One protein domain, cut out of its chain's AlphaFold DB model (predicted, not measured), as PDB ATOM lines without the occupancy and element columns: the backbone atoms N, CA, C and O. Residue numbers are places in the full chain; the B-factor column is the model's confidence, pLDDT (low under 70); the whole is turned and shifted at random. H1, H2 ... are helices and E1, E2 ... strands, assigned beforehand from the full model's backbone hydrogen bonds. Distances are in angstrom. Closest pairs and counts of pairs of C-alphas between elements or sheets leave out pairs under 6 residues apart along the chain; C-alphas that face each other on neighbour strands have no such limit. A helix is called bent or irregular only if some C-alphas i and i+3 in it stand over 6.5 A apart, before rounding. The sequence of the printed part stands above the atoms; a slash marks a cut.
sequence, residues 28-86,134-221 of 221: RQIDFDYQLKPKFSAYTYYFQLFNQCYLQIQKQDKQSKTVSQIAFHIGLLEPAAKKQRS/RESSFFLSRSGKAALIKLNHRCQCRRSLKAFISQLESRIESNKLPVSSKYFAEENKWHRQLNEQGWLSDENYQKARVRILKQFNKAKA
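AT A GLANCE: This is residues 28 to 86 and 134 to 221 of the 221 residues of an uncharacterized protein of Pleionea mediterranea (UniProt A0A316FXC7). Two antiparallel sheets, one of four strands, E1 to E4, and one of three, E5 to E7, share the helix H1, which packs on one face of each. A helical hairpin, H2 and H3, lies at one end, with H2 by the edge strand E4. The sheets come within 8 A of each other at one pair of C-alphas. The printed part has 147 residues, with seven named strands followed by three named helices; the sheet orders are E1 E2 E3 E4 and E5 E6 E7, and the class is mixed, helices and strands. It is compact, with a radius of gyration of the C-alphas of 15.4 A and spans of 49 by 33 by 31 A.

HOW THE PARTS SIT: E1, residues 30 to 36, E2, 44 to 50, E3, 54 to 60, and E4, 66 to 73, form a strongly twisted meander, each strand the antiparallel neighbour of the one before. N 34 and O 47, N 46 and O 58, and N 57 and O 70 are each 2.8 A apart, within hydrogen-bond range. H1, residues 155 to 174, is on this sheet at a height of 10.2 A, over E1, E2 and E3; the closest C-alphas of E1 and H1 are those of Tyr 34 and Phe 164, 6.9 A. E5, residues 82 to 86, E6, 134 to 140, and E7, 147 to 153, form the other sheet; N 84 and O 136, and N 137 and O 151, are each 2.8 A apart. H1 is on it too, at a height of 9.9 A, and runs along the strands, at 3 degrees to E7 on the local plane. H2, residues 181 to 196, is on the sheet E1 E2 E3 E4. H2 and H3, residues 202 to 220, touch as a helical hairpin at His 191 and Tyr 205, their closest C-alphas, 6.3 A apart, at a shallow tilt of 4 degrees, opposite ways. H1 and H3 are apart. In H2 and H3 every O i to N i+4 pair is within hydrogen-bond range; in H1, 13 of 16 are.

IN THESE COORDINATES: E1 begins at C-alpha 30, (86.164, 77.650, 34.898). E4, the longest strand, spans 20.7 A. H1 spans 29.3 A, has a kink of 38 degrees near residue 162, and is irregular, with C-alphas 156 and 159 8.2 A apart. H2 spans 22.7 A; H3 spans 27.0 A and ends at C-alpha 220, (70.601, 94.787, 6.010).

THE WHOLE: The C-alphas farthest apart, those of Gln 63 and Ala 221, are 51.6 A apart. Residues 87 to 133 are not printed; C-alphas 86 and 134 are 5.3 A apart across the cut. No link printed whole is long. The pLDDT is under 70 at residue 39, residues 154 to 158 and residue 221.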
ATOM      1  N   ARG A  28      86.985  73.368  28.862       85.00
ATOM      2  CA  ARG A  28      86.372  74.451  29.643       85.00
ATOM      3  C   ARG A  28      87.200  74.725  30.895       85.00
ATOM      4  O   ARG A  28      87.210  73.929  31.829       85.00
ATOM      5  N   GLN A  29      87.857  75.876  30.930       85.12
ATOM      6  CA  GLN A  29      88.499  76.415  32.124       85.12
ATOM      7  C   GLN A  29      87.497  77.302  32.857       85.12
ATOM      8  O   GLN A  29      87.044  78.310  32.317       85.12
ATOM      9  N   ILE A  30      87.105  76.895  34.066       87.19
ATOM     10  CA  ILE A  30      86.164  77.650  34.898       87.19
ATOM     11  C   ILE A  30      86.928  78.794  35.558       87.19
ATOM     12  O   ILE A  30      87.817  78.560  36.372       87.19
ATOM     13  N   ASP A  31      86.548  80.024  35.233       86.69
ATOM     14  CA  ASP A  31      87.174  81.215  35.801       86.69
ATOM     15  C   ASP A  31      86.443  81.710  37.053       86.69
ATOM     16  O   ASP A  31      87.029  82.367  37.910       86.69
ATOM     17  N   PHE A  32      85.126  81.501  37.108       86.25
ATOM     18  CA  PHE A  32      84.290  81.986  38.200       86.25
ATOM     19  C   PHE A  32      83.029  81.142  38.324       86.25
ATOM     20  O   PHE A  32      82.340  80.892  37.332       86.25
ATOM     21  N   ASP A  33      82.680  80.769  39.546       89.50
ATOM     22  CA  ASP A  33      81.476  80.027  39.869       89.50
ATOM     23  C   ASP A  33      80.586  80.797  40.853       89.50
ATOM     24  O   ASP A  33      81.019  81.524  41.747       89.50
ATOM     25  N   TYR A  34      79.280  80.679  40.654       87.88
ATOM     26  CA  TYR A  34      78.292  81.282  41.528       87.88
ATOM     27  C   TYR A  34      77.097  80.356  41.698       87.88
ATOM     28  O   TYR A  34      76.433  79.970  40.736       87.88
ATOM     29  N   GLN A  35      76.793  80.029  42.950       88.50
ATOM     30  CA  GLN A  35      75.643  79.214  43.309       88.50
ATOM     31  C   GLN A  35      74.509  80.095  43.835       88.50
ATOM     32  O   GLN A  35      74.671  80.875  44.777       88.50
ATOM     33  N   LEU A  36      73.320  79.913  43.268       85.62
ATOM     34  CA  LEU A  36      72.087  80.548  43.703       85.62
ATOM     35  C   LEU A  36      71.097  79.484  44.182       85.62
ATOM     36  O   LEU A  36      70.572  78.700  43.393       85.62
ATOM     37  N   LYS A  37      70.776  79.508  45.479       84.25
ATOM     38  CA  LYS A  37      69.767  78.637  46.097       84.25
ATOM     39  C   LYS A  37      68.572  79.463  46.590       84.25
ATOM     40  O   LYS A  37      68.600  79.982  47.708       84.25
ATOM     41  N   PRO A  38      67.508  79.631  45.783       77.38
ATOM     42  CA  PRO A  38      66.329  80.370  46.218       77.38
ATOM     43  C   PRO A  38      65.581  79.598  47.316       77.38
ATOM     44  O   PRO A  38      65.249  78.432  47.139       77.38
ATOM     45  N   LYS A  39      65.243  80.260  48.434       68.31
ATOM     46  CA  LYS A  39      64.638  79.624  49.631       68.31
ATOM     47  C   LYS A  39      63.327  78.858  49.369       68.31
ATOM     48  O   LYS A  39      63.037  77.907  50.080       68.31
ATOM     49  N   PHE A  40      62.547  79.274  48.370       71.19
ATOM     50  CA  PHE A  40      61.252  78.668  48.011       71.19
ATOM     51  C   PHE A  40      61.276  77.937  46.662       71.19
ATOM     52  O   PHE A  40      60.228  77.644  46.100       71.19
ATOM     53  N   SER A  41      62.464  77.691  46.110       75.94
ATOM     54  CA  SER A  41      62.632  76.910  44.886       75.94
ATOM     55  C   SER A  41      63.071  75.500  45.260       75.94
ATOM     56  O   SER A  41      63.932  75.331  46.122       75.94
ATOM     57  N   ALA A  42      62.516  74.486  44.595       80.38
ATOM     58  CA  ALA A  42      63.063  73.129  44.658       80.38
ATOM     59  C   ALA A  42      64.439  73.037  43.973       80.38
ATOM     60  O   ALA A  42      65.220  72.141  44.273       80.38
ATOM     61  N   TYR A  43      64.743  74.000  43.101       85.75
ATOM     62  CA  TYR A  43      65.943  74.011  42.279       85.75
ATOM     63  C   TYR A  43      67.025  74.936  42.817       85.75
ATOM     64  O   TYR A  43      66.731  76.052  43.261       85.75
ATOM     65  N   THR A  44      68.266  74.486  42.667       87.12
ATOM     66  CA  THR A  44      69.487  75.276  42.825       87.12
ATOM     67  C   THR A  44      70.049  75.595  41.444       87.12
ATOM     68  O   THR A  44      70.046  74.740  40.559       87.12
ATOM     69  N   TYR A  45      70.514  76.824  41.252       88.25
ATOM     70  CA  TYR A  45      71.101  77.285  39.997       88.25
ATOM     71  C   TYR A  45      72.601  77.490  40.180       88.25
ATOM     72  O   TYR A  45      73.018  78.130  41.145       88.25
ATOM     73  N   TYR A  46      73.393  76.975  39.252       90.00
ATOM     74  CA  TYR A  46      74.835  77.172  39.204       90.00
ATOM     75  C   TYR A  46      75.171  77.961  37.953       90.00
ATOM     76  O   TYR A  46      74.743  77.607  36.857       90.00
ATOM     77  N   PHE A  47      75.922  79.033  38.142       90.31
ATOM     78  CA  PHE A  47      76.411  79.904  37.092       90.31
ATOM     79  C   PHE A  47      77.923  79.747  37.037       90.31
ATOM     80  O   PHE A  47      78.598  79.988  38.031       90.31
ATOM     81  N   GLN A  48      78.446  79.322  35.896       90.88
ATOM     82  CA  GLN A  48      79.875  79.124  35.689       90.88
ATOM     83  C   GLN A  48      80.311  79.957  34.497       90.88
ATOM     84  O   GLN A  48      79.822  79.768  33.385       90.88
ATOM     85  N   LEU A  49      81.216  80.895  34.736       90.00
ATOM     86  CA  LEU A  49      81.912  81.607  33.679       90.00
ATOM     87  C   LEU A  49      83.145  80.802  33.294       90.00
ATOM     88  O   LEU A  49      83.938  80.441  34.165       90.00
ATOM     89  N   PHE A  50      83.293  80.520  32.004       91.31
ATOM     90  CA  PHE A  50      84.405  79.732  31.498       91.31
ATOM     91  C   PHE A  50      84.983  80.329  30.221       91.31
ATOM     92  O   PHE A  50      84.276  80.978  29.442       91.31
ATOM     93  N   ASN A  51      86.280  80.097  30.021       86.94
ATOM     94  CA  ASN A  51      87.065  80.592  28.889       86.94
ATOM     95  C   ASN A  51      86.843  82.093  28.629       86.94
ATOM     96  O   ASN A  51      86.818  82.514  27.478       86.94
ATOM     97  N   GLN A  52      86.617  82.881  29.687       84.75
ATOM     98  CA  GLN A  52      86.365  84.330  29.707       84.75
ATOM     99  C   GLN A  52      85.122  84.846  28.956       84.75
ATOM    100  O   GLN A  52      84.592  85.888  29.342       84.75
ATOM    101  N   CYS A  53      84.614  84.117  27.963       87.12
ATOM    102  CA  CYS A  53      83.604  84.578  27.009       87.12
ATOM    103  C   CYS A  53      82.271  83.820  27.112       87.12
ATOM    104  O   CYS A  53      81.296  84.188  26.454       87.12
ATOM    105  N   TYR A  54      82.194  82.756  27.913       89.44
ATOM    106  CA  TYR A  54      81.008  81.907  27.986       89.44
ATOM    107  C   TYR A  54      80.435  81.832  29.395       89.44
ATOM    108  O   TYR A  54      81.156  81.864  30.393       89.44
ATOM    109  N   LEU A  55      79.115  81.695  29.461       90.25
ATOM    110  CA  LEU A  55      78.376  81.457  30.688       90.25
ATOM    111  C   LEU A  55      77.595  80.157  30.566       90.25
ATOM    112  O   LEU A  55      76.754  80.010  29.683       90.25
ATOM    113  N   GLN A  56      77.832  79.251  31.505       91.12
ATOM    114  CA  GLN A  56      77.059  78.041  31.720       91.12
ATOM    115  C   GLN A  56      76.087  78.236  32.881       91.12
ATOM    116  O   GLN A  56      76.450  78.747  33.938       91.12
ATOM    117  N   ILE A  57      74.844  77.810  32.678       90.50
ATOM    118  CA  ILE A  57      73.784  77.804  33.676       90.50
ATOM    119  C   ILE A  57      73.307  76.367  33.823       90.50
ATOM    120  O   ILE A  57      72.822  75.757  32.870       90.50
ATOM    121  N   GLN A  58      73.434  75.831  35.029       90.38
ATOM    122  CA  GLN A  58      72.920  74.519  35.390       90.38
ATOM    123  C   GLN A  58      71.800  74.666  36.411       90.38
ATOM    124  O   GLN A  58      71.925  75.379  37.407       90.38
ATOM    125  N   LYS A  59      70.708  73.949  36.174       89.50
ATOM    126  CA  LYS A  59      69.586  73.791  37.092       89.50
ATOM    127  C   LYS A  59      69.675  72.405  37.716       89.50
ATOM    128  O   LYS A  59      69.537  71.409  37.010       89.50
ATOM    129  N   GLN A  60      69.875  72.344  39.026       90.88
ATOM    130  CA  GLN A  60      69.916  71.099  39.789       90.88
ATOM    131  C   GLN A  60      68.708  70.986  40.719       90.88
ATOM    132  O   GLN A  60      68.269  71.978  41.302       90.88
ATOM    133  N   ASP A  61      68.166  69.778  40.858       89.00
ATOM    134  CA  ASP A  61      67.136  69.464  41.854       89.00
ATOM    135  C   ASP A  61      67.750  69.237  43.254       89.00
ATOM    136  O   ASP A  61      68.969  69.230  43.423       89.00
ATOM    137  N   LYS A  62      66.920  69.021  44.280       84.19
ATOM    138  CA  LYS A  62      67.336  68.745  45.668       84.19
ATOM    139  C   LYS A  62      68.277  67.545  45.808       84.19
ATOM    140  O   LYS A  62      69.055  67.509  46.752       84.19
ATOM    141  N   GLN A  63      68.199  66.583  44.886       85.31
ATOM    142  CA  GLN A  63      69.080  65.409  44.825       85.31
ATOM    143  C   GLN A  63      70.396  65.677  44.071       85.31
ATOM    144  O   GLN A  63      71.070  64.731  43.676       85.31
ATOM    145  N   SER A  64      70.730  66.940  43.787       85.25
ATOM    146  CA  SER A  64      71.892  67.340  42.977       85.25
ATOM    147  C   SER A  64      71.894  66.773  41.548       85.25
ATOM    148  O   SER A  64      72.920  66.762  40.876       85.25
ATOM    149  N   LYS A  65      70.736  66.315  41.052       86.94
ATOM    150  CA  LYS A  65      70.570  65.866  39.664       86.94
ATOM    151  C   LYS A  65      70.401  67.070  38.749       86.94
ATOM    152  O   LYS A  65      69.537  67.914  39.002       86.94
ATOM    153  N   THR A  66      71.195  67.132  37.683       87.12
ATOM    154  CA  THR A  66      71.072  68.157  36.641       87.12
ATOM    155  C   THR A  66      69.778  67.943  35.864       87.12
ATOM    156  O   THR A  66      69.612  66.946  35.171       87.12
ATOM    157  N   VAL A  67      68.853  68.890  35.998       86.12
ATOM    158  CA  VAL A  67      67.562  68.906  35.296       86.12
ATOM    159  C   VAL A  67      67.706  69.576  33.934       86.12
ATOM    160  O   VAL A  67      67.074  69.175  32.966       86.12
ATOM    161  N   SER A  68      68.519  70.627  33.862       85.25
ATOM    162  CA  SER A  68      68.775  71.355  32.624       85.25
ATOM    163  C   SER A  68      70.129  72.046  32.704       85.25
ATOM    164  O   SER A  68      70.540  72.510  33.770       85.25
ATOM    165  N   GLN A  69      70.814  72.101  31.567       89.00
ATOM    166  CA  GLN A  69      72.085  72.780  31.395       89.00
ATOM    167  C   GLN A  69      72.072  73.523  30.062       89.00
ATOM    168  O   GLN A  69      71.714  72.965  29.025       89.00
ATOM    169  N   ILE A  70      72.497  74.779  30.108       87.12
ATOM    170  CA  ILE A  70      72.707  75.637  28.944       87.12
ATOM    171  C   ILE A  70      74.052  76.326  29.091       87.12
ATOM    172  O   ILE A  70      74.470  76.626  30.205       87.12
ATOM    173  N   ALA A  71      74.734  76.591  27.986       87.94
ATOM    174  CA  ALA A  71      75.960  77.371  28.005       87.94
ATOM    175  C   ALA A  71      76.029  78.230  26.754       87.94
ATOM    176  O   ALA A  71      75.885  77.697  25.672       87.94
ATOM    177  N   PHE A  72      76.229  79.533  26.875       86.81
ATOM    178  CA  PHE A  72      76.173  80.441  25.730       86.81
ATOM    179  C   PHE A  72      77.220  81.541  25.838       86.81
ATOM    180  O   PHE A  72      77.775  81.794  26.907       86.81
ATOM    181  N   HIS A  73      77.493  82.195  24.711       88.69
ATOM    182  CA  HIS A  73      78.450  83.290  24.654       88.69
ATOM    183  C   HIS A  73      77.879  84.549  25.327       88.69
ATOM    184  O   HIS A  73      76.788  85.011  24.983       88.69
ATOM    185  N   ILE A  74      78.619  85.143  26.264       89.00
ATOM    186  CA  ILE A  74      78.152  86.286  27.069       89.00
ATOM    187  C   ILE A  74      77.912  87.547  26.236       89.00
ATOM    188  O   ILE A  74      77.072  88.363  26.598       89.00
ATOM    189  N   GLY A  75      78.572  87.677  25.083       84.94
ATOM    190  CA  GLY A  75      78.367  88.783  24.138       84.94
ATOM    191  C   GLY A  75      76.952  88.879  23.540       84.94
ATOM    192  O   GLY A  75      76.647  89.867  22.872       84.94
ATOM    193  N   LEU A  76      76.092  87.882  23.782       84.38
ATOM    194  CA  LEU A  76      74.659  87.905  23.453       84.38
ATOM    195  C   LEU A  76      73.817  88.686  24.487       84.38
ATOM    196  O   LEU A  76      72.649  88.994  24.231       84.38
ATOM    197  N   LEU A  77      74.382  88.999  25.657       87.12
ATOM    198  CA  LEU A  77      73.713  89.716  26.744       87.12
ATOM    199  C   LEU A  77      73.885  91.238  26.621       87.12
ATOM    200  O   LEU A  77      74.874  91.742  26.089       87.12
ATOM    201  N   GLU A  78      72.923  91.992  27.155       86.62
ATOM    202  CA  GLU A  78      73.099  93.417  27.438       86.62
ATOM    203  C   GLU A  78      74.127  93.594  28.576       86.62
ATOM    204  O   GLU A  78      74.042  92.886  29.583       86.62
ATOM    205  N   PRO A  79      75.065  94.555  28.457       79.19
ATOM    206  CA  PRO A  79      76.126  94.762  29.446       79.19
ATOM    207  C   PRO A  79      75.602  95.254  30.796       79.19
ATOM    208  O   PRO A  79      76.214  94.982  31.816       79.19
ATOM    209  N   ALA A  80      74.463  95.951  30.823       82.69
ATOM    210  CA  ALA A  80      73.895  96.485  32.054       82.69
ATOM    211  C   ALA A  80      72.797  95.568  32.605       82.69
ATOM    212  O   ALA A  80      71.763  95.359  31.960       82.69
ATOM    213  N   ALA A  81      72.967  95.087  33.840       83.25
ATOM    214  CA  ALA A  81      71.921  94.328  34.512       83.25
ATOM    215  C   ALA A  81      70.715  95.224  34.837       83.25
ATOM    216  O   ALA A  81      70.821  96.231  35.547       83.25
ATOM    217  N   LYS A  82      69.515  94.819  34.406       84.06
ATOM    218  CA  LYS A  82      68.280  95.496  34.818       84.06
ATOM    219  C   LYS A  82      67.857  95.010  36.191       84.06
ATOM    220  O   LYS A  82      67.732  93.812  36.428       84.06
ATOM    221  N   LYS A  83      67.606  95.952  37.097       81.56
ATOM    222  CA  LYS A  83      67.155  95.666  38.461       81.56
ATOM    223  C   LYS A  83      65.653  95.879  38.541       81.56
ATOM    224  O   LYS A  83      65.164  96.975  38.293       81.56
ATOM    225  N   GLN A  84      64.930  94.839  38.923       79.19
ATOM    226  CA  GLN A  84      63.531  94.925  39.303       79.19
ATOM    227  C   GLN A  84      63.437  94.757  40.812       79.19
ATOM    228  O   GLN A  84      63.965  93.802  41.382       79.19
ATOM    229  N   ARG A  85      62.747  95.681  41.471       72.81
ATOM    230  CA  ARG A  85      62.420  95.552  42.888       72.81
ATOM    231  C   ARG A  85      60.965  95.153  42.993       72.81
ATOM    232  O   ARG A  85      60.099  95.833  42.455       72.81
ATOM    233  N   SER A  86      60.716  94.033  43.654       70.12
ATOM    234  CA  SER A  86      59.373  93.629  44.034       70.12
ATOM    235  C   SER A  86      59.224  93.897  45.524       70.12
ATOM    236  O   SER A  86      59.813  93.215  46.368       70.12
ATOM    237  N   ARG A 134      62.263  91.628  47.742       70.44
ATOM    238  CA  ARG A 134      63.010  90.876  46.731       70.44
ATOM    239  C   ARG A 134      63.537  91.851  45.694       70.44
ATOM    240  O   ARG A 134      62.773  92.519  45.000       70.44
ATOM    241  N   GLU A 135      64.853  91.909  45.573       73.75
ATOM    242  CA  GLU A 135      65.500  92.532  44.420       73.75
ATOM    243  C   GLU A 135      65.766  91.415  43.410       73.75
ATOM    244  O   GLU A 135      66.065  90.289  43.784       73.75
ATOM    245  N   SER A 136      65.573  91.659  42.126       78.50
ATOM    246  CA  SER A 136      65.855  90.688  41.072       78.50
ATOM    247  C   SER A 136      66.655  91.391  39.995       78.50
ATOM    248  O   SER A 136      66.254  92.452  39.521       78.50
ATOM    249  N   SER A 137      67.803  90.829  39.640       82.31
ATOM    250  CA  SER A 137      68.611  91.303  38.521       82.31
ATOM    251  C   SER A 137      68.359  90.415  37.319       82.31
ATOM    252  O   SER A 137      68.389  89.190  37.439       82.31
ATOM    253  N   PHE A 138      68.141  91.029  36.166       86.88
ATOM    254  CA  PHE A 138      67.952  90.324  34.913       86.88
ATOM    255  C   PHE A 138      68.968  90.801  33.891       86.88
ATOM    256  O   PHE A 138      69.154  92.008  33.722       86.88
ATOM    257  N   PHE A 139      69.572  89.850  33.186       87.81
ATOM    258  CA  PHE A 139      70.327  90.145  31.976       87.81
ATOM    259  C   PHE A 139      69.440  89.844  30.784       87.81
ATOM    260  O   PHE A 139      68.885  88.745  30.658       87.81
ATOM    261  N   LEU A 140      69.259  90.864  29.955       87.75
ATOM    262  CA  LEU A 140      68.474  90.743  28.746       87.75
ATOM    263  C   LEU A 140      69.359  90.303  27.585       87.75
ATOM    264  O   LEU A 140      70.547  90.604  27.566       87.75
ATOM    265  N   SER A 141      68.764  89.644  26.599       88.00
ATOM    266  CA  SER A 141      69.381  89.488  25.289       88.00
ATOM    267  C   SER A 141      69.511  90.854  24.614       88.00
ATOM    268  O   SER A 141      68.615  91.701  24.731       88.00
ATOM    269  N   ARG A 142      70.613  91.086  23.907       86.19
ATOM    270  CA  ARG A 142      70.931  92.408  23.356       86.19
ATOM    271  C   ARG A 142      69.989  92.846  22.227       86.19
ATOM    272  O   ARG A 142      69.650  94.031  22.172       86.19
ATOM    273  N   SER A 143      69.500  91.944  21.372       84.88
ATOM    274  CA  SER A 143      68.566  92.317  20.294       84.88
ATOM    275  C   SER A 143      67.110  91.990  20.612       84.88
ATOM    276  O   SER A 143      66.217  92.814  20.388       84.88
ATOM    277  N   GLY A 144      66.848  90.812  21.171       80.12
ATOM    278  CA  GLY A 144      65.502  90.362  21.533       80.12
ATOM    279  C   GLY A 144      64.937  91.003  22.805       80.12
ATOM    280  O   GLY A 144      63.711  91.065  22.974       80.12
ATOM    281  N   LYS A 145      65.794  91.531  23.689       85.69
ATOM    282  CA  LYS A 145      65.414  92.078  25.003       85.69
ATOM    283  C   LYS A 145      64.615  91.079  25.852       85.69
ATOM    284  O   LYS A 145      63.728  91.480  26.609       85.69
ATOM    285  N   ALA A 146      64.881  89.784  25.685       85.25
ATOM    286  CA  ALA A 146      64.308  88.721  26.509       85.25
ATOM    287  C   ALA A 146      65.170  88.516  27.750       85.25
ATOM    288  O   ALA A 146      66.388  88.594  27.651       85.25
ATOM    289  N   ALA A 147      64.572  88.244  28.908       84.00
ATOM    290  CA  ALA A 147      65.346  87.926  30.103       84.00
ATOM    291  C   ALA A 147      65.954  86.523  29.974       84.00
ATOM    292  O   ALA A 147      65.239  85.535  30.115       84.00
ATOM    293  N   LEU A 148      67.259  86.454  29.705       82.50
ATOM    294  CA  LEU A 148      67.993  85.191  29.574       82.50
ATOM    295  C   LEU A 148      68.480  84.689  30.931       82.50
ATOM    296  O   LEU A 148      68.513  83.492  31.191       82.50
ATOM    297  N   ILE A 149      68.817  85.622  31.821       83.56
ATOM    298  CA  ILE A 149      69.278  85.317  33.170       83.56
ATOM    299  C   ILE A 149      68.387  86.059  34.146       83.56
ATOM    300  O   ILE A 149      68.230  87.274  34.045       83.56
ATOM    301  N   LYS A 150      67.847  85.332  35.124       82.38
ATOM    302  CA  LYS A 150      67.117  85.889  36.261       82.38
ATOM    303  C   LYS A 150      67.828  85.503  37.548       82.38
ATOM    304  O   LYS A 150      67.781  84.351  37.969       82.38
ATOM    305  N   LEU A 151      68.444  86.481  38.195       81.88
ATOM    306  CA  LEU A 151      69.066  86.326  39.503       81.88
ATOM    307  C   LEU A 151      68.136  86.952  40.546       81.88
ATOM    308  O   LEU A 151      67.927  88.162  40.550       81.88
ATOM    309  N   ASN A 152      67.542  86.127  41.407       75.19
ATOM    310  CA  ASN A 152      66.634  86.591  42.459       75.19
ATOM    311  C   ASN A 152      67.386  86.760  43.783       75.19
ATOM    312  O   ASN A 152      68.053  85.830  44.235       75.19
ATOM    313  N   HIS A 153      67.192  87.894  44.455       70.06
ATOM    314  CA  HIS A 153      67.958  88.292  45.635       70.06
ATOM    315  C   HIS A 153      67.073  88.467  46.865       70.06
ATOM    316  O   HIS A 153      65.959  88.992  46.806       70.06
ATOM    317  N   ARG A 154      67.643  88.108  48.016       60.97
ATOM    318  CA  ARG A 154      67.259  88.620  49.338       60.97
ATOM    319  C   ARG A 154      68.462  89.329  49.960       60.97
ATOM    320  O   ARG A 154      69.600  89.017  49.611       60.97
ATOM    321  N   CYS A 155      68.213  90.244  50.899       54.91
ATOM    322  CA  CYS A 155      69.230  91.125  51.496       54.91
ATOM    323  C   CYS A 155      70.520  90.430  51.984       54.91
ATOM    324  O   CYS A 155      71.576  91.056  51.953       54.91
ATOM    325  N   GLN A 156      70.473  89.155  52.391       54.19
ATOM    326  CA  GLN A 156      71.613  88.446  52.993       54.19
ATOM    327  C   GLN A 156      72.712  88.014  51.998       54.19
ATOM    328  O   GLN A 156      73.875  87.967  52.381       54.19
ATOM    329  N   CYS A 157      72.410  87.780  50.715       62.03
ATOM    330  CA  CYS A 157      73.406  87.305  49.729       62.03
ATOM    331  C   CYS A 157      73.981  88.430  48.849       62.03
ATOM    332  O   CYS A 157      74.496  88.183  47.761       62.03
ATOM    333  N   ARG A 158      73.883  89.688  49.295       69.19
ATOM    334  CA  ARG A 158      74.132  90.866  48.449       69.19
ATOM    335  C   ARG A 158      75.591  91.018  47.996       69.19
ATOM    336  O   ARG A 158      75.804  91.628  46.958       69.19
ATOM    337  N   ARG A 159      76.589  90.518  48.742       77.94
ATOM    338  CA  ARG A 159      78.023  90.731  48.426       77.94
ATOM    339  C   ARG A 159      78.555  89.796  47.333       77.94
ATOM    340  O   ARG A 159      79.016  90.299  46.317       77.94
ATOM    341  N   SER A 160      78.449  88.475  47.507       80.38
ATOM    342  CA  SER A 160      78.945  87.486  46.528       80.38
ATOM    343  C   SER A 160      78.261  87.629  45.171       80.38
ATOM    344  O   SER A 160      78.899  87.632  44.126       80.38
ATOM    345  N   LEU A 161      76.956  87.867  45.196       81.12
ATOM    346  CA  LEU A 161      76.178  88.170  44.011       81.12
ATOM    347  C   LEU A 161      76.613  89.470  43.322       81.12
ATOM    348  O   LEU A 161      76.681  89.511  42.102       81.12
ATOM    349  N   LYS A 162      76.842  90.557  44.073       83.56
ATOM    350  CA  LYS A 162      77.306  91.818  43.472       83.56
ATOM    351  C   LYS A 162      78.657  91.629  42.795       83.56
ATOM    352  O   LYS A 162      78.849  92.184  41.721       83.56
ATOM    353  N   ALA A 163      79.548  90.841  43.399       86.12
ATOM    354  CA  ALA A 163      80.814  90.471  42.781       86.12
ATOM    355  C   ALA A 163      80.584  89.681  41.483       86.12
ATOM    356  O   ALA A 163      81.149  90.044  40.459       86.12
ATOM    357  N   PHE A 164      79.686  88.687  41.491       87.38
ATOM    358  CA  PHE A 164      79.321  87.940  40.284       87.38
ATOM    359  C   PHE A 164      78.729  88.837  39.186       87.38
ATOM    360  O   PHE A 164      79.156  88.758  38.042       87.38
ATOM    361  N   ILE A 165      77.781  89.718  39.528       87.62
ATOM    362  CA  ILE A 165      77.185  90.670  38.581       87.62
ATOM    363  C   ILE A 165      78.271  91.578  38.006       87.62
ATOM    364  O   ILE A 165      78.364  91.686  36.797       87.62
ATOM    365  N   SER A 166      79.126  92.166  38.844       87.94
ATOM    366  CA  SER A 166      80.204  93.047  38.383       87.94
ATOM    367  C   SER A 166      81.201  92.328  37.469       87.94
ATOM    368  O   SER A 166      81.641  92.908  36.479       87.94
ATOM    369  N   GLN A 167      81.538  91.071  37.772       88.19
ATOM    370  CA  GLN A 167      82.380  90.232  36.917       88.19
ATOM    371  C   GLN A 167      81.697  89.929  35.582       88.19
ATOM    372  O   GLN A 167      82.324  90.022  34.531       88.19
ATOM    373  N   LEU A 168      80.406  89.598  35.608       88.06
ATOM    374  CA  LEU A 168      79.627  89.320  34.409       88.06
ATOM    375  C   LEU A 168      79.494  90.569  33.523       88.06
ATOM    376  O   LEU A 168      79.749  90.476  32.331       88.06
ATOM    377  N   GLU A 169      79.168  91.733  34.094       89.56
ATOM    378  CA  GLU A 169      79.078  93.016  33.376       89.56
ATOM    379  C   GLU A 169      80.421  93.368  32.708       89.56
ATOM    380  O   GLU A 169      80.460  93.591  31.499       89.56
ATOM    381  N   SER A 170      81.529  93.294  33.456       89.12
ATOM    382  CA  SER A 170      82.884  93.548  32.937       89.12
ATOM    383  C   SER A 170      83.248  92.625  31.767       89.12
ATOM    384  O   SER A 170      83.755  93.072  30.736       89.12
ATOM    385  N   ARG A 171      82.927  91.330  31.870       88.00
ATOM    386  CA  ARG A 171      83.212  90.366  30.798       88.00
ATOM    387  C   ARG A 171      82.307  90.528  29.581       88.00
ATOM    388  O   ARG A 171      82.750  90.258  28.467       88.00
ATOM    389  N   ILE A 172      81.054  90.950  29.760       87.56
ATOM    390  CA  ILE A 172      80.163  91.264  28.633       87.56
ATOM    391  C   ILE A 172      80.706  92.470  27.862       87.56
ATOM    392  O   ILE A 172      80.684  92.463  26.631       87.56
ATOM    393  N   GLU A 173      81.211  93.488  28.563       86.81
ATOM    394  CA  GLU A 173      81.819  94.661  27.931       86.81
ATOM    395  C   GLU A 173      83.077  94.302  27.134       86.81
ATOM    396  O   GLU A 173      83.219  94.761  26.000       86.81
ATOM    397  N   SER A 174      83.942  93.435  27.672       86.06
ATOM    398  CA  SER A 174      85.163  93.006  26.978       86.06
ATOM    399  C   SER A 174      84.921  92.024  25.825       86.06
ATOM    400  O   SER A 174      85.714  91.988  24.891       86.06
ATOM    401  N   ASN A 175      83.815  91.269  25.841       85.81
ATOM    402  CA  ASN A 175      83.489  90.243  24.835       85.81
ATOM    403  C   ASN A 175      82.275  90.607  23.972       85.81
ATOM    404  O   ASN A 175      81.461  89.755  23.592       85.81
ATOM    405  N   LYS A 176      82.114  91.895  23.673       82.06
ATOM    406  CA  LYS A 176      80.991  92.386  22.880       82.06
ATOM    407  C   LYS A 176      81.129  91.958  21.419       82.06
ATOM    408  O   LYS A 176      82.038  92.384  20.718       82.06
ATOM    409  N   LEU A 177      80.165  91.175  20.941       81.88
ATOM    410  CA  LEU A 177      80.137  90.735  19.547       81.88
ATOM    411  C   LEU A 177      79.652  91.856  18.606       81.88
ATOM    412  O   LEU A 177      78.762  92.635  18.983       81.88
ATOM    413  N   PRO A 178      80.191  91.960  17.383       81.56
ATOM    414  CA  PRO A 178      79.644  92.845  16.365       81.56
ATOM    415  C   PRO A 178      78.247  92.381  15.930       81.56
ATOM    416  O   PRO A 178      77.886  91.208  16.031       81.56
ATOM    417  N   VAL A 179      77.421  93.329  15.483       81.50
ATOM    418  CA  VAL A 179      76.069  93.025  15.003       81.50
ATOM    419  C   VAL A 179      76.181  92.516  13.569       81.50
ATOM    420  O   VAL A 179      76.349  93.309  12.648       81.50
ATOM    421  N   SER A 180      76.087  91.202  13.388       82.44
ATOM    422  CA  SER A 180      76.146  90.534  12.084       82.44
ATOM    423  C   SER A 180      74.957  89.589  11.873       82.44
ATOM    424  O   SER A 180      74.229  89.238  12.804       82.44
ATOM    425  N   SER A 181      74.742  89.148  10.632       80.81
ATOM    426  CA  SER A 181      73.717  88.143  10.306       80.81
ATOM    427  C   SER A 181      73.890  86.854  11.122       80.81
ATOM    428  O   SER A 181      72.905  86.292  11.605       80.81
ATOM    429  N   LYS A 182      75.144  86.435  11.344       81.00
ATOM    430  CA  LYS A 182      75.521  85.287  12.181       81.00
ATOM    431  C   LYS A 182      75.157  85.503  13.649       81.00
ATOM    432  O   LYS A 182      74.569  84.615  14.261       81.00
ATOM    433  N   TYR A 183      75.432  86.694  14.188       84.62
ATOM    434  CA  TYR A 183      75.034  87.068  15.548       84.62
ATOM    435  C   TYR A 183      73.517  86.904  15.754       84.62
ATOM    436  O   TYR A 183      73.085  86.273  16.718       84.62
ATOM    437  N   PHE A 184      72.696  87.396  14.818       84.62
ATOM    438  CA  PHE A 184      71.237  87.274  14.921       84.62
ATOM    439  C   PHE A 184      70.746  85.826  14.801       84.62
ATOM    440  O   PHE A 184      69.780  85.449  15.470       84.62
ATOM    441  N   ALA A 185      71.394  85.013  13.960       84.94
ATOM    442  CA  ALA A 185      71.081  83.594  13.830       84.94
ATOM    443  C   ALA A 185      71.355  82.837  15.138       84.94
ATOM    444  O   ALA A 185      70.497  82.080  15.598       84.94
ATOM    445  N   GLU A 186      72.502  83.094  15.774       84.25
ATOM    446  CA  GLU A 186      72.844  82.493  17.064       84.25
ATOM    447  C   GLU A 186      71.942  83.003  18.193       84.25
ATOM    448  O   GLU A 186      71.416  82.189  18.948       84.25
ATOM    449  N   GLU A 187      71.648  84.306  18.286       86.56
ATOM    450  CA  GLU A 187      70.711  84.813  19.305       86.56
ATOM    451  C   GLU A 187      69.326  84.150  19.178       86.56
ATOM    452  O   GLU A 187      68.720  83.742  20.172       86.56
ATOM    453  N   ASN A 188      68.833  83.967  17.950       87.81
ATOM    454  CA  ASN A 188      67.548  83.315  17.711       87.81
ATOM    455  C   ASN A 188      67.576  81.808  18.039       87.81
ATOM    456  O   ASN A 188      66.618  81.277  18.606       87.81
ATOM    457  N   LYS A 189      68.682  81.119  17.731       87.44
ATOM    458  CA  LYS A 189      68.912  79.717  18.115       87.44
ATOM    459  C   LYS A 189      68.923  79.556  19.635       87.44
ATOM    460  O   LYS A 189      68.256  78.658  20.145       87.44
ATOM    461  N   TRP A 190      69.573  80.466  20.356       84.38
ATOM    462  CA  TRP A 190      69.563  80.497  21.819       84.38
ATOM    463  C   TRP A 190      68.167  80.701  22.390       84.38
ATOM    464  O   TRP A 190      67.748  79.979  23.292       84.38
ATOM    465  N   HIS A 191      67.406  81.640  21.834       87.88
ATOM    466  CA  HIS A 191      66.027  81.874  22.257       87.88
ATOM    467  C   HIS A 191      65.139  80.649  22.032       87.88
ATOM    468  O   HIS A 191      64.301  80.341  22.877       87.88
ATOM    469  N   ARG A 192      65.345  79.932  20.922       87.56
ATOM    470  CA  ARG A 192      64.650  78.675  20.641       87.56
ATOM    471  C   ARG A 192      65.013  77.595  21.662       87.56
ATOM    472  O   ARG A 192      64.106  77.013  22.244       87.56
ATOM    473  N   GLN A 193      66.301  77.380  21.930       86.12
ATOM    474  CA  GLN A 193      66.757  76.395  22.919       86.12
ATOM    475  C   GLN A 193      66.227  76.698  24.327       86.12
ATOM    476  O   GLN A 193      65.796  75.796  25.039       86.12
ATOM    477  N   LEU A 194      66.205  77.972  24.726       85.69
ATOM    478  CA  LEU A 194      65.645  78.392  26.013       85.69
ATOM    479  C   LEU A 194      64.140  78.148  26.111       85.69
ATOM    480  O   LEU A 194      63.655  77.817  27.192       85.69
ATOM    481  N   ASN A 195      63.411  78.306  25.006       88.62
ATOM    482  CA  ASN A 195      61.989  77.985  24.946       88.62
ATOM    483  C   ASN A 195      61.758  76.470  25.052       88.62
ATOM    484  O   ASN A 195      60.993  76.022  25.898       88.62
ATOM    485  N   GLU A 196      62.489  75.674  24.262       87.00
ATOM    486  CA  GLU A 196      62.408  74.204  24.266       87.00
ATOM    487  C   GLU A 196      62.738  73.606  25.645       87.00
ATOM    488  O   GLU A 196      62.129  72.627  26.068       87.00
ATOM    489  N   GLN A 197      63.663  74.223  26.385       82.94
ATOM    490  CA  GLN A 197      64.031  73.812  27.741       82.94
ATOM    491  C   GLN A 197      63.171  74.453  28.853       82.94
ATOM    492  O   GLN A 197      63.428  74.230  30.039       82.94
ATOM    493  N   GLY A 198      62.166  75.260  28.501       81.88
ATOM    494  CA  GLY A 198      61.229  75.871  29.449       81.88
ATOM    495  C   GLY A 198      61.816  76.986  30.327       81.88
ATOM    496  O   GLY A 198      61.256  77.303  31.377       81.88
ATOM    497  N   TRP A 199      62.944  77.587  29.935       81.88
ATOM    498  CA  TRP A 199      63.509  78.770  30.603       81.88
ATOM    499  C   TRP A 199      62.815  80.063  30.176       81.88
ATOM    500  O   TRP A 199      62.737  81.014  30.957       81.88
ATOM    501  N   LEU A 200      62.316  80.093  28.941       85.06
ATOM    502  CA  LEU A 200      61.565  81.198  28.359       85.06
ATOM    503  C   LEU A 200      60.131  80.731  28.086       85.06
ATOM    504  O   LEU A 200      59.931  79.598  27.673       85.06
ATOM    505  N   SER A 201      59.136  81.587  28.330       86.56
ATOM    506  CA  SER A 201      57.759  81.292  27.920       86.56
ATOM    507  C   SER A 201      57.566  81.546  26.425       86.56
ATOM    508  O   SER A 201      58.181  82.468  25.882       86.56
ATOM    509  N   ASP A 202      56.638  80.821  25.794       88.94
ATOM    510  CA  ASP A 202      56.323  80.977  24.366       88.94
ATOM    511  C   ASP A 202      56.016  82.431  23.985       88.94
ATOM    512  O   ASP A 202      56.513  82.949  22.985       88.94
ATOM    513  N   GLU A 203      55.251  83.142  24.817       90.06
ATOM    514  CA  GLU A 203      54.924  84.551  24.584       90.06
ATOM    515  C   GLU A 203      56.184  85.436  24.549       90.06
ATOM    516  O   GLU A 203      56.342  86.295  23.673       90.06
ATOM    517  N   ASN A 204      57.111  85.216  25.486       87.94
ATOM    518  CA  ASN A 204      58.360  85.969  25.551       87.94
ATOM    519  C   ASN A 204      59.302  85.589  24.403       87.94
ATOM    520  O   ASN A 204      59.966  86.471  23.852       87.94
ATOM    521  N   TYR A 205      59.317  84.317  24.004       90.81
ATOM    522  CA  TYR A 205      60.043  83.834  22.834       90.81
ATOM    523  C   TYR A 205      59.574  84.535  21.553       90.81
ATOM    524  O   TYR A 205      60.393  85.138  20.852       90.81
ATOM    525  N   GLN A 206      58.266  84.553  21.279       90.75
ATOM    526  CA  GLN A 206      57.730  85.184  20.068       90.75
ATOM    527  C   GLN A 206      57.997  86.695  20.042       90.75
ATOM    528  O   GLN A 206      58.464  87.227  19.031       90.75
ATOM    529  N   LYS A 207      57.794  87.396  21.170       91.50
ATOM    530  CA  LYS A 207      58.118  88.831  21.292       91.50
ATOM    531  C   LYS A 207      59.589  89.113  20.993       91.50
ATOM    532  O   LYS A 207      59.909  90.092  20.317       91.50
ATOM    533  N   ALA A 208      60.484  88.269  21.494       89.81
ATOM    534  CA  ALA A 208      61.912  88.421  21.277       89.81
ATOM    535  C   ALA A 208      62.307  88.135  19.824       89.81
ATOM    536  O   ALA A 208      63.050  88.917  19.233       89.81
ATOM    537  N   ARG A 209      61.745  87.084  19.218       91.12
ATOM    538  CA  ARG A 209      61.959  86.728  17.810       91.12
ATOM    539  C   ARG A 209      61.561  87.862  16.865       91.12
ATOM    540  O   ARG A 209      62.341  88.224  15.990       91.12
ATOM    541  N   VAL A 210      60.393  88.477  17.070       91.31
ATOM    542  CA  VAL A 210      59.939  89.627  16.263       91.31
ATOM    543  C   VAL A 210      60.925  90.797  16.355       91.31
ATOM    544  O   VAL A 210      61.245  91.426  15.345       91.31
ATOM    545  N   ARG A 211      61.455  91.084  17.551       90.31
ATOM    546  CA  ARG A 211      62.448  92.153  17.748       90.31
ATOM    547  C   ARG A 211      63.778  91.842  17.065       90.31
ATOM    548  O   ARG A 211      64.328  92.737  16.429       90.31
ATOM    549  N   ILE A 212      64.255  90.601  17.157       88.50
ATOM    550  CA  ILE A 212      65.478  90.142  16.482       88.50
ATOM    551  C   ILE A 212      65.328  90.300  14.967       88.50
ATOM    552  O   ILE A 212      66.173  90.926  14.337       88.50
ATOM    553  N   LEU A 213      64.216  89.832  14.390       89.31
ATOM    554  CA  LEU A 213      63.944  89.956  12.952       89.31
ATOM    555  C   LEU A 213      63.884  91.419  12.495       89.31
ATOM    556  O   LEU A 213      64.435  91.770  11.454       89.31
ATOM    557  N   LYS A 214      63.271  92.302  13.293       89.25
ATOM    558  CA  LYS A 214      63.247  93.741  12.999       89.25
ATOM    559  C   LYS A 214      64.655  94.344  12.977       89.25
ATOM    560  O   LYS A 214      64.941  95.179  12.122       89.25
ATOM    561  N   GLN A 215      65.527  93.940  13.901       86.50
ATOM    562  CA  GLN A 215      66.915  94.408  13.928       86.50
ATOM    563  C   GLN A 215      67.745  93.836  12.781       86.50
ATOM    564  O   GLN A 215      68.511  94.580  12.177       86.50
ATOM    565  N   PHE A 216      67.539  92.565  12.432       86.62
ATOM    566  CA  PHE A 216      68.168  91.935  11.275       86.62
ATOM    567  C   PHE A 216      67.835  92.680   9.976       86.62
ATOM    568  O   PHE A 216      68.734  93.044   9.224       86.62
ATOM    569  N   ASN A 217      66.554  92.994   9.750       85.38
ATOM    570  CA  ASN A 217      66.129  93.747   8.568       85.38
ATOM    571  C   ASN A 217      66.716  95.164   8.538       85.38
ATOM    572  O   ASN A 217      67.082  95.641   7.471       85.38
ATOM    573  N   LYS A 218      66.843  95.822   9.699       84.44
ATOM    574  CA  LYS A 218      67.479  97.142   9.800       84.44
ATOM    575  C   LYS A 218      68.984  97.091   9.524       84.44
ATOM    576  O   LYS A 218      69.509  98.040   8.974       84.44
ATOM    577  N   ALA A 219      69.672  96.024   9.924       78.31
ATOM    578  CA  ALA A 219      71.109  95.870   9.691       78.31
ATOM    579  C   ALA A 219      71.451  95.540   8.225       78.31
ATOM    580  O   ALA A 219      72.604  95.671   7.830       78.31
ATOM    581  N   LYS A 220      70.465  95.084   7.442       71.00
ATOM    582  CA  LYS A 220      70.601  94.787   6.010       71.00
ATOM    583  C   LYS A 220      70.259  95.986   5.106       71.00
ATOM    584  O   LYS A 220      70.604  95.946   3.928       71.00
ATOM    585  N   ALA A 221      69.541  96.980   5.634       60.84
ATOM    586  CA  ALA A 221      69.128  98.200   4.934       60.84
ATOM    587  C   ALA A 221      70.192  99.292   5.068       60.84
ATOM    588  O   ALA A 221      70.407 100.000   4.064       60.84
TER     589      ALA A 221